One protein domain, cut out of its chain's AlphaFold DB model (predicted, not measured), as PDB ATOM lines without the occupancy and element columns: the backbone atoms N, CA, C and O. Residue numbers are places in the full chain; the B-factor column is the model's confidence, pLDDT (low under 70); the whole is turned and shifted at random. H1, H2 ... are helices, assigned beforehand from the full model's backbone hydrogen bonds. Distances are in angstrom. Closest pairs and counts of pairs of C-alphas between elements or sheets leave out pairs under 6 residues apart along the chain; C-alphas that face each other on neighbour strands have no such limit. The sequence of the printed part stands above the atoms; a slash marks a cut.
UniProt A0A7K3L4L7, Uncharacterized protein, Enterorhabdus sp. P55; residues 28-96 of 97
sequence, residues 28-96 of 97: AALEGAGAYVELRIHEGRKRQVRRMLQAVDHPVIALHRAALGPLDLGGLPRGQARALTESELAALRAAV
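AT A GLANCE: This is residues 28 to 96 of the 97 residues of an uncharacterized protein of Enterorhabdus sp. P55 (UniProt A0A7K3L4L7). This is a loose, winding chain with little regular structure, in which two short helices, H1 and H2, lie well separated towards opposite ends of the longest axis, with a long looping stretch between them. The printed part has 69 residues; it is all helix by class, with no named strand, but H1 and H2 hold only 16 of the residues. It is loose, with a radius of gyration of the C-alphas of 15.2 A, and spans 42 by 27 by 17 A, only just elongated.

HOW THE PARTS SIT: Residues 28 to 47 lead to H1, residues 48 to 54. H1 is apart from H2, residues 86 to 94. Between them, residues 67 to 68 form a short antiparallel pairing with residues 71 to 72. In H1 and H2 every O i to N i+4 pair is within hydrogen-bond range.

IN THESE COORDINATES: H1 begins at C-alpha 48 (-12.528, -23.357, -78.457) and is 9.8 A long. H2 is 12.2 A long and ends at C-alpha 94 (9.140, -9.209, -81.184).

THE WHOLE: The C-alphas farthest apart, Asp 57 and Glu 86, are 42.6 A apart. The link from H1 to H2, 31 residues, is long. Residues 43 to 48 and 75 to 83 stand free. The printed part has no cut; residues 28 to 33 have pLDDT under 70.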
ATOM      1  N   ALA A  28     -23.287  -7.035 -63.070       61.66
ATOM      2  CA  ALA A  28     -24.301  -7.131 -62.017       61.66
ATOM      3  C   ALA A  28     -25.392  -8.171 -62.347       61.66
ATOM      4  O   ALA A  28     -25.842  -8.900 -61.474       61.66
ATOM      5  N   ALA A  29     -25.768  -8.312 -63.624       61.28
ATOM      6  CA  ALA A  29     -26.730  -9.327 -64.059       61.28
ATOM      7  C   ALA A  29     -26.163 -10.764 -64.091       61.28
ATOM      8  O   ALA A  29     -26.922 -11.708 -64.303       61.28
ATOM      9  N   LEU A  30     -24.847 -10.945 -63.938       63.88
ATOM     10  CA  LEU A  30     -24.165 -12.244 -63.967       63.88
ATOM     11  C   LEU A  30     -23.577 -12.648 -62.608       63.88
ATOM     12  O   LEU A  30     -23.261 -13.821 -62.431       63.88
ATOM     13  N   GLU A  31     -23.468 -11.721 -61.650       61.91
ATOM     14  CA  GLU A  31     -22.861 -11.945 -60.327       61.91
ATOM     15  C   GLU A  31     -23.575 -13.015 -59.480       61.91
ATOM     16  O   GLU A  31     -22.956 -13.584 -58.588       61.91
ATOM     17  N   GLY A  32     -24.828 -13.363 -59.799       63.97
ATOM     18  CA  GLY A  32     -25.556 -14.482 -59.180       63.97
ATOM     19  C   GLY A  32     -25.669 -15.752 -60.036       63.97
ATOM     20  O   GLY A  32     -26.317 -16.703 -59.613       63.97
ATOM     21  N   ALA A  33     -25.099 -15.775 -61.247       68.62
ATOM     22  CA  ALA A  33     -25.351 -16.821 -62.248       68.62
ATOM     23  C   ALA A  33     -24.106 -17.639 -62.644       68.62
ATOM     24  O   ALA A  33     -24.211 -18.532 -63.484       68.62
ATOM     25  N   GLY A  34     -22.926 -17.334 -62.091       78.12
ATOM     26  CA  GLY A  34     -21.696 -18.058 -62.413       78.12
ATOM     27  C   GLY A  34     -20.438 -17.477 -61.768       78.12
ATOM     28  O   GLY A  34     -20.509 -16.636 -60.876       78.12
ATOM     29  N   ALA A  35     -19.278 -17.933 -62.244       83.69
ATOM     30  CA  ALA A  35     -17.958 -17.487 -61.801       83.69
ATOM     31  C   ALA A  35     -17.169 -16.830 -62.943       83.69
ATOM     32  O   ALA A  35     -17.403 -17.094 -64.126       83.69
ATOM     33  N   TYR A  36     -16.204 -15.990 -62.571       82.94
ATOM     34  CA  TYR A  36     -15.243 -15.395 -63.494       82.94
ATOM     35  C   TYR A  36     -14.008 -16.281 -63.617       82.94
ATOM     36  O   TYR A  36     -13.425 -16.669 -62.610       82.94
ATOM     37  N   VAL A  37     -13.601 -16.568 -64.854       86.88
ATOM     38  CA  VAL A  37     -12.383 -17.328 -65.151       86.88
ATOM     39  C   VAL A  37     -11.570 -16.558 -66.180       86.88
ATOM     40  O   VAL A  37     -12.100 -16.144 -67.214       86.88
ATOM     41  N   GLU A  38     -10.285 -16.382 -65.897       89.50
ATOM     42  CA  GLU A  38      -9.312 -15.855 -66.844       89.50
ATOM     43  C   GLU A  38      -8.604 -17.023 -67.537       89.50
ATOM     44  O   GLU A  38      -8.197 -17.986 -66.889       89.50
ATOM     45  N   LEU A  39      -8.497 -16.967 -68.866       89.75
ATOM     46  CA  LEU A  39      -7.845 -18.004 -69.660       89.75
ATOM     47  C   LEU A  39      -6.899 -17.372 -70.677       89.75
ATOM     48  O   LEU A  39      -7.294 -16.478 -71.428       89.75
ATOM     49  N   ARG A  40      -5.687 -17.922 -70.770       93.38
ATOM     50  CA  ARG A  40      -4.735 -17.656 -71.851       93.38
ATOM     51  C   ARG A  40      -4.594 -18.915 -72.701       93.38
ATOM     52  O   ARG A  40      -4.366 -19.996 -72.169       93.38
ATOM     53  N   ILE A  41      -4.750 -18.773 -74.014       94.62
ATOM     54  CA  ILE A  41      -4.583 -19.859 -74.987       94.62
ATOM     55  C   ILE A  41      -3.717 -19.373 -76.147       94.62
ATOM     56  O   ILE A  41      -3.737 -18.189 -76.480       94.62
ATOM     57  N   HIS A  42      -2.973 -20.293 -76.754       93.56
ATOM     58  CA  HIS A  42      -2.073 -20.005 -77.877       93.56
ATOM     59  C   HIS A  42      -2.667 -20.397 -79.240       93.56
ATOM     60  O   HIS A  42      -2.137 -20.018 -80.276       93.56
ATOM     61  N   GLU A  43      -3.791 -21.118 -79.248       93.81
ATOM     62  CA  GLU A  43      -4.548 -21.465 -80.451       93.81
ATOM     63  C   GLU A  43      -5.937 -20.810 -80.455       93.81
ATOM     64  O   GLU A  43      -6.458 -20.371 -79.431       93.81
ATOM     65  N   GLY A  44      -6.540 -20.724 -81.640       94.88
ATOM     66  CA  GLY A  44      -7.806 -20.028 -81.869       94.88
ATOM     67  C   GLY A  44      -8.856 -20.889 -82.560       94.88
ATOM     68  O   GLY A  44      -9.542 -20.403 -83.461       94.88
ATOM     69  N   ARG A  45      -8.997 -22.175 -82.199       96.94
ATOM     70  CA  ARG A  45      -9.949 -23.064 -82.890       96.94
ATOM     71  C   ARG A  45     -11.383 -22.548 -82.721       96.94
ATOM     72  O   ARG A  45     -11.759 -22.001 -81.681       96.94
ATOM     73  N   LYS A  46     -12.236 -22.762 -83.733       97.88
ATOM     74  CA  LYS A  46     -13.649 -22.314 -83.744       97.88
ATOM     75  C   LYS A  46     -14.313 -22.617 -82.402       97.88
ATOM     76  O   LYS A  46     -14.361 -23.781 -82.049       97.88
ATOM     77  N   ARG A  47     -14.842 -21.633 -81.662       96.56
ATOM     78  CA  ARG A  47     -15.528 -21.825 -80.353       96.56
ATOM     79  C   ARG A  47     -14.719 -22.587 -79.281       96.56
ATOM     80  O   ARG A  47     -15.325 -23.186 -78.396       96.56
ATOM     81  N   GLN A  48     -13.390 -22.564 -79.334       97.62
ATOM     82  CA  GLN A  48     -12.528 -23.357 -78.457       97.62
ATOM     83  C   GLN A  48     -12.813 -23.180 -76.963       97.62
ATOM     84  O   GLN A  48     -13.178 -24.158 -76.323       97.62
ATOM     85  N   VAL A  49     -12.751 -21.954 -76.432       96.31
ATOM     86  CA  VAL A  49     -13.003 -21.685 -75.000       96.31
ATOM     87  C   VAL A  49     -14.369 -22.215 -74.555       96.31
ATOM     88  O   VAL A  49     -14.495 -22.834 -73.504       96.31
ATOM     89  N   ARG A  50     -15.399 -22.032 -75.392       96.06
ATOM     90  CA  ARG A  50     -16.754 -22.519 -75.098       96.06
ATOM     91  C   ARG A  50     -16.811 -24.042 -75.039       96.06
ATOM     92  O   ARG A  50     -17.467 -24.563 -74.152       96.06
ATOM     93  N   ARG A  51     -16.135 -24.741 -75.959       97.19
ATOM     94  CA  ARG A  51     -16.056 -26.208 -75.933       97.19
ATOM     95  C   ARG A  51     -15.244 -26.724 -74.752       97.19
ATOM     96  O   ARG A  51     -15.666 -27.687 -74.135       97.19
ATOM     97  N   MET A  52     -14.115 -26.085 -74.446       96.56
ATOM     98  CA  MET A  52     -13.253 -26.477 -73.331       96.56
ATOM     99  C   MET A  52     -14.018 -26.444 -72.011       96.56
ATOM    100  O   MET A  52     -14.034 -27.443 -71.306       96.56
ATOM    101  N   LEU A  53     -14.700 -25.333 -71.702       95.56
ATOM    102  CA  LEU A  53     -15.431 -25.246 -70.438       95.56
ATOM    103  C   LEU A  53     -16.732 -26.060 -70.439       95.56
ATOM    104  O   LEU A  53     -17.121 -26.586 -69.404       95.56
ATOM    105  N   GLN A  54     -17.373 -26.244 -71.597       95.75
ATOM    106  CA  GLN A  54     -18.509 -27.163 -71.705       95.75
ATOM    107  C   GLN A  54     -18.110 -28.617 -71.415       95.75
ATOM    108  O   GLN A  54     -18.894 -29.332 -70.807       95.75
ATOM    109  N   ALA A  55     -16.914 -29.051 -71.819       97.25
ATOM    110  CA  ALA A  55     -16.437 -30.416 -71.587       97.25
ATOM    111  C   ALA A  55     -16.205 -30.748 -70.100       97.25
ATOM    112  O   ALA A  55     -16.037 -31.913 -69.763       97.25
ATOM    113  N   VAL A  56     -16.190 -29.734 -69.231       96.06
ATOM    114  CA  VAL A  56     -16.079 -29.873 -67.772       96.06
ATOM    115  C   VAL A  56     -17.334 -29.363 -67.055       96.06
ATOM    116  O   VAL A  56     -17.247 -28.941 -65.909       96.06
ATOM    117  N   ASP A  57     -18.484 -29.327 -67.734       94.12
ATOM    118  CA  ASP A  57     -19.788 -28.910 -67.188       94.12
ATOM    119  C   ASP A  57     -19.876 -27.450 -66.698       94.12
ATOM    120  O   ASP A  57     -20.724 -27.093 -65.883       94.12
ATOM    121  N   HIS A  58     -19.044 -26.560 -67.248       92.69
ATOM    122  CA  HIS A  58     -19.056 -25.121 -66.951       92.69
ATOM    123  C   HIS A  58     -19.393 -24.296 -68.211       92.69
ATOM    124  O   HIS A  58     -18.519 -23.679 -68.828       92.69
ATOM    125  N   PRO A  59     -20.660 -24.262 -68.659       91.50
ATOM    126  CA  PRO A  59     -21.032 -23.574 -69.891       91.50
ATOM    127  C   PRO A  59     -20.787 -22.055 -69.827       91.50
ATOM    128  O   PRO A  59     -21.191 -21.356 -68.901       91.50
ATOM    129  N   VAL A  60     -20.167 -21.511 -70.879       91.31
ATOM    130  CA  VAL A  60     -19.815 -20.083 -70.965       91.31
ATOM    131  C   VAL A  60     -21.035 -19.217 -71.295       91.31
ATOM    132  O   VAL A  60     -21.514 -19.213 -72.434       91.31
ATOM    133  N   ILE A  61     -21.471 -18.388 -70.348       88.31
ATOM    134  CA  ILE A  61     -22.577 -17.429 -70.537       88.31
ATOM    135  C   ILE A  61     -22.120 -16.075 -71.107       88.31
ATOM    136  O   ILE A  61     -22.859 -15.428 -71.849       88.31
ATOM    137  N   ALA A  62     -20.874 -15.674 -70.841       85.38
ATOM    138  CA  ALA A  62     -20.247 -14.470 -71.382       85.38
ATOM    139  C   ALA A  62     -18.773 -14.748 -71.697       85.38
ATOM    140  O   ALA A  62     -18.101 -15.451 -70.953       85.38
ATOM    141  N   LEU A  63     -18.280 -14.214 -72.815       89.00
ATOM    142  CA  LEU A  63     -16.881 -14.343 -73.217       89.00
ATOM    143  C   LEU A  63     -16.377 -12.985 -73.685       89.00
ATOM    144  O   LEU A  63     -16.995 -12.360 -74.547       89.00
ATOM    145  N   HIS A  64     -15.257 -12.556 -73.122       87.69
ATOM    146  CA  HIS A  64     -14.585 -11.316 -73.467       87.69
ATOM    147  C   HIS A  64     -13.091 -11.596 -73.607       87.69
ATOM    148  O   HIS A  64     -12.520 -12.321 -72.798       87.69
ATOM    149  N   ARG A  65     -12.474 -11.053 -74.656       90.06
ATOM    150  CA  ARG A  65     -11.032 -11.149 -74.876       90.06
ATOM    151  C   ARG A  65     -10.407  -9.841 -74.410       90.06
ATOM    152  O   ARG A  65     -10.577  -8.836 -75.092       90.06
ATOM    153  N   ALA A  66      -9.728  -9.887 -73.267       87.25
ATOM    154  CA  ALA A  66      -9.078  -8.726 -72.662       87.25
ATOM    155  C   ALA A  66      -7.709  -8.409 -73.291       87.25
ATOM    156  O   ALA A  66      -7.304  -7.257 -73.314       87.25
ATOM    157  N   ALA A  67      -7.026  -9.410 -73.856       91.12
ATOM    158  CA  ALA A  67      -5.691  -9.250 -74.427       91.12
ATOM    159  C   ALA A  67      -5.482 -10.113 -75.685       91.12
ATOM    160  O   ALA A  67      -6.181 -11.111 -75.905       91.12
ATOM    161  N   LEU A  68      -4.504  -9.730 -76.507       92.62
ATOM    162  CA  LEU A  68      -4.011 -10.488 -77.656       92.62
ATOM    163  C   LEU A  68      -2.482 -10.405 -77.699       92.62
ATOM    164  O   LEU A  68      -1.919  -9.353 -77.990       92.62
ATOM    165  N   GLY A  69      -1.807 -11.528 -77.452       92.31
ATOM    166  CA  GLY A  69      -0.345 -11.560 -77.426       92.31
ATOM    167  C   GLY A  69       0.209 -10.605 -76.355       92.31
ATOM    168  O   GLY A  69      -0.136 -10.788 -75.182       92.31
ATOM    169  N   PRO A  70       1.058  -9.626 -76.723       92.94
ATOM    170  CA  PRO A  70       1.560  -8.600 -75.809       92.94
ATOM    171  C   PRO A  70       0.621  -7.386 -75.658       92.94
ATOM    172  O   PRO A  70       0.944  -6.469 -74.911       92.94
ATOM    173  N   LEU A  71      -0.507  -7.345 -76.375       92.31
ATOM    174  CA  LEU A  71      -1.422  -6.203 -76.387       92.31
ATOM    175  C   LEU A  71      -2.553  -6.382 -75.372       92.31
ATOM    176  O   LEU A  71      -3.229  -7.415 -75.378       92.31
ATOM    177  N   ASP A  72      -2.810  -5.344 -74.578       90.06
ATOM    178  CA  ASP A  72      -3.955  -5.251 -73.669       90.06
ATOM    179  C   ASP A  72      -5.037  -4.322 -74.255       90.06
ATOM    180  O   ASP A  72      -4.735  -3.308 -74.891       90.06
ATOM    181  N   LEU A  73      -6.316  -4.672 -74.076       86.62
ATOM    182  CA  LEU A  73      -7.441  -3.867 -74.565       86.62
ATOM    183  C   LEU A  73      -7.569  -2.528 -73.817       86.62
ATOM    184  O   LEU A  73      -8.082  -1.547 -74.368       86.62
ATOM    185  N   GLY A  74      -7.078  -2.451 -72.584       84.69
ATOM    186  CA  GLY A  74      -6.900  -1.200 -71.876       84.69
ATOM    187  C   GLY A  74      -8.228  -0.527 -71.527       84.69
ATOM    188  O   GLY A  74      -9.169  -1.134 -71.028       84.69
ATOM    189  N   GLY A  75      -8.323   0.772 -71.807       79.88
ATOM    190  CA  GLY A  75      -9.542   1.574 -71.660       79.88
ATOM    191  C   GLY A  75     -10.360   1.731 -72.947       79.88
ATOM    192  O   GLY A  75     -11.229   2.600 -72.985       79.88
ATOM    193  N   LEU A  76     -10.074   0.965 -74.010       84.38
ATOM    194  CA  LEU A  76     -10.709   1.165 -75.318       84.38
ATOM    195  C   LEU A  76     -12.229   0.919 -75.234       84.38
ATOM    196  O   LEU A  76     -12.645  -0.194 -74.890       84.38
ATOM    197  N   PRO A  77     -13.080   1.916 -75.553       81.31
ATOM    198  CA  PRO A  77     -14.521   1.731 -75.486       81.31
ATOM    199  C   PRO A  77     -15.014   0.708 -76.507       81.31
ATOM    200  O   PRO A  77     -14.450   0.527 -77.588       81.31
ATOM    201  N   ARG A  78     -16.133   0.057 -76.189       81.88
ATOM    202  CA  ARG A  78     -16.759  -0.914 -77.087       81.88
ATOM    203  C   ARG A  78     -17.057  -0.288 -78.452       81.88
ATOM    204  O   ARG A  78     -17.704   0.749 -78.529       81.88
ATOM    205  N   GLY A  79     -16.673  -0.998 -79.511       88.81
ATOM    206  CA  GLY A  79     -16.934  -0.593 -80.894       88.81
ATOM    207  C   GLY A  79     -15.955   0.451 -81.426       88.81
ATOM    208  O   GLY A  79     -16.024   0.768 -82.606       88.81
ATOM    209  N   GLN A  80     -15.042   0.943 -80.587       90.38
ATOM    210  CA  GLN A  80     -13.995   1.863 -81.003       90.38
ATOM    211  C   GLN A  80     -12.729   1.121 -81.418       90.38
ATOM    212  O   GLN A  80     -12.490  -0.023 -81.024       90.38
ATOM    213  N   ALA A  81     -11.906   1.815 -82.195       94.19
ATOM    214  CA  ALA A  81     -10.570   1.399 -82.583       94.19
ATOM    215  C   ALA A  81      -9.596   2.563 -82.384       94.19
ATOM    216  O   ALA A  81      -9.990   3.729 -82.398       94.19
ATOM    217  N   ARG A  82      -8.317   2.237 -82.207       94.50
ATOM    218  CA  ARG A  82      -7.220   3.206 -82.164       94.50
ATOM    219  C   ARG A  82      -6.004   2.644 -82.886       94.50
ATOM    220  O   ARG A  82      -5.870   1.426 -82.999       94.50
ATOM    221  N   ALA A  83      -5.110   3.526 -83.315       96.88
ATOM    222  CA  ALA A  83      -3.785   3.116 -83.753       96.88
ATOM    223  C   ALA A  83      -2.988   2.521 -82.578       96.88
ATOM    224  O   ALA A  83      -3.182   2.905 -81.415       96.88
ATOM    225  N   LEU A  84      -2.108   1.570 -82.894       95.81
ATOM    226  CA  LEU A  84      -1.118   1.061 -81.947       95.81
ATOM    227  C   LEU A  84      -0.042   2.122 -81.713       95.81
ATOM    228  O   LEU A  84       0.279   2.890 -82.620       95.81
ATOM    229  N   THR A  85       0.520   2.150 -80.509       96.00
ATOM    230  CA  THR A  85       1.725   2.940 -80.243       96.00
ATOM    231  C   THR A  85       2.951   2.255 -80.849       96.00
ATOM    232  O   THR A  85       2.949   1.047 -81.100       96.00
ATOM    233  N   GLU A  86       4.044   3.000 -81.025       97.44
ATOM    234  CA  GLU A  86       5.317   2.420 -81.480       97.44
ATOM    235  C   GLU A  86       5.822   1.307 -80.547       97.44
ATOM    236  O   GLU A  86       6.322   0.282 -81.008       97.44
ATOM    237  N   SER A  87       5.626   1.455 -79.232       96.06
ATOM    238  CA  SER A  87       5.991   0.430 -78.247       96.06
ATOM    239  C   SER A  87       5.171  -0.855 -78.397       96.06
ATOM    240  O   SER A  87       5.729  -1.949 -78.357       96.06
ATOM    241  N   GLU A  88       3.860  -0.739 -78.613       95.44
ATOM    242  CA  GLU A  88       2.970  -1.879 -78.856       95.44
ATOM    243  C   GLU A  88       3.309  -2.587 -80.167       95.44
ATOM    244  O   GLU A  88       3.314  -3.817 -80.235       95.44
ATOM    245  N   LEU A  89       3.633  -1.814 -81.204       95.88
ATOM    246  CA  LEU A  89       4.029  -2.338 -82.503       95.88
ATOM    247  C   LEU A  89       5.361  -3.094 -82.422       95.88
ATOM    248  O   LEU A  89       5.480  -4.191 -82.971       95.88
ATOM    249  N   ALA A  90       6.349  -2.539 -81.715       96.06
ATOM    250  CA  ALA A  90       7.625  -3.201 -81.462       96.06
ATOM    251  C   ALA A  90       7.440  -4.503 -80.666       96.06
ATOM    252  O   ALA A  90       7.984  -5.537 -81.054       96.06
ATOM    253  N   ALA A  91       6.620  -4.482 -79.610       95.31
ATOM    254  CA  ALA A  91       6.318  -5.669 -78.813       95.31
ATOM    255  C   ALA A  91       5.625  -6.761 -79.642       95.31
ATOM    256  O   ALA A  91       5.962  -7.937 -79.521       95.31
ATOM    257  N   LEU A  92       4.686  -6.384 -80.516       95.25
ATOM    258  CA  LEU A  92       4.004  -7.331 -81.395       95.25
ATOM    259  C   LEU A  92       4.968  -7.967 -82.402       95.25
ATOM    260  O   LEU A  92       4.916  -9.176 -82.597       95.25
ATOM    261  N   ARG A  93       5.865  -7.175 -83.003       95.44
ATOM    262  CA  ARG A  93       6.903  -7.688 -83.911       95.44
ATOM    263  C   ARG A  93       7.853  -8.648 -83.198       95.44
ATOM    264  O   ARG A  93       8.149  -9.697 -83.744       95.44
ATOM    265  N   ALA A  94       8.278  -8.330 -81.975       94.81
ATOM    266  CA  ALA A  94       9.140  -9.209 -81.184       94.81
ATOM    267  C   ALA A  94       8.445 -10.516 -80.756       94.81
ATOM    268  O   ALA A  94       9.108 -11.528 -80.559       94.81
ATOM    269  N   ALA A  95       7.117 -10.502 -80.611       91.62
ATOM    270  CA  ALA A  95       6.331 -11.678 -80.246       91.62
ATOM    271  C   ALA A  95       6.043 -12.625 -81.427       91.62
ATOM    272  O   ALA A  95       5.479 -13.697 -81.209       91.62
ATOM    273  N   VAL A  96       6.372 -12.222 -82.659       86.06
ATOM    274  CA  VAL A  96       6.144 -12.999 -83.881       86.06
ATOM    275  C   VAL A  96       7.492 -13.265 -84.547       86.06
ATOM    276  O   VAL A  96       8.042 -12.409 -85.234       86.06
TER     277      VAL A  96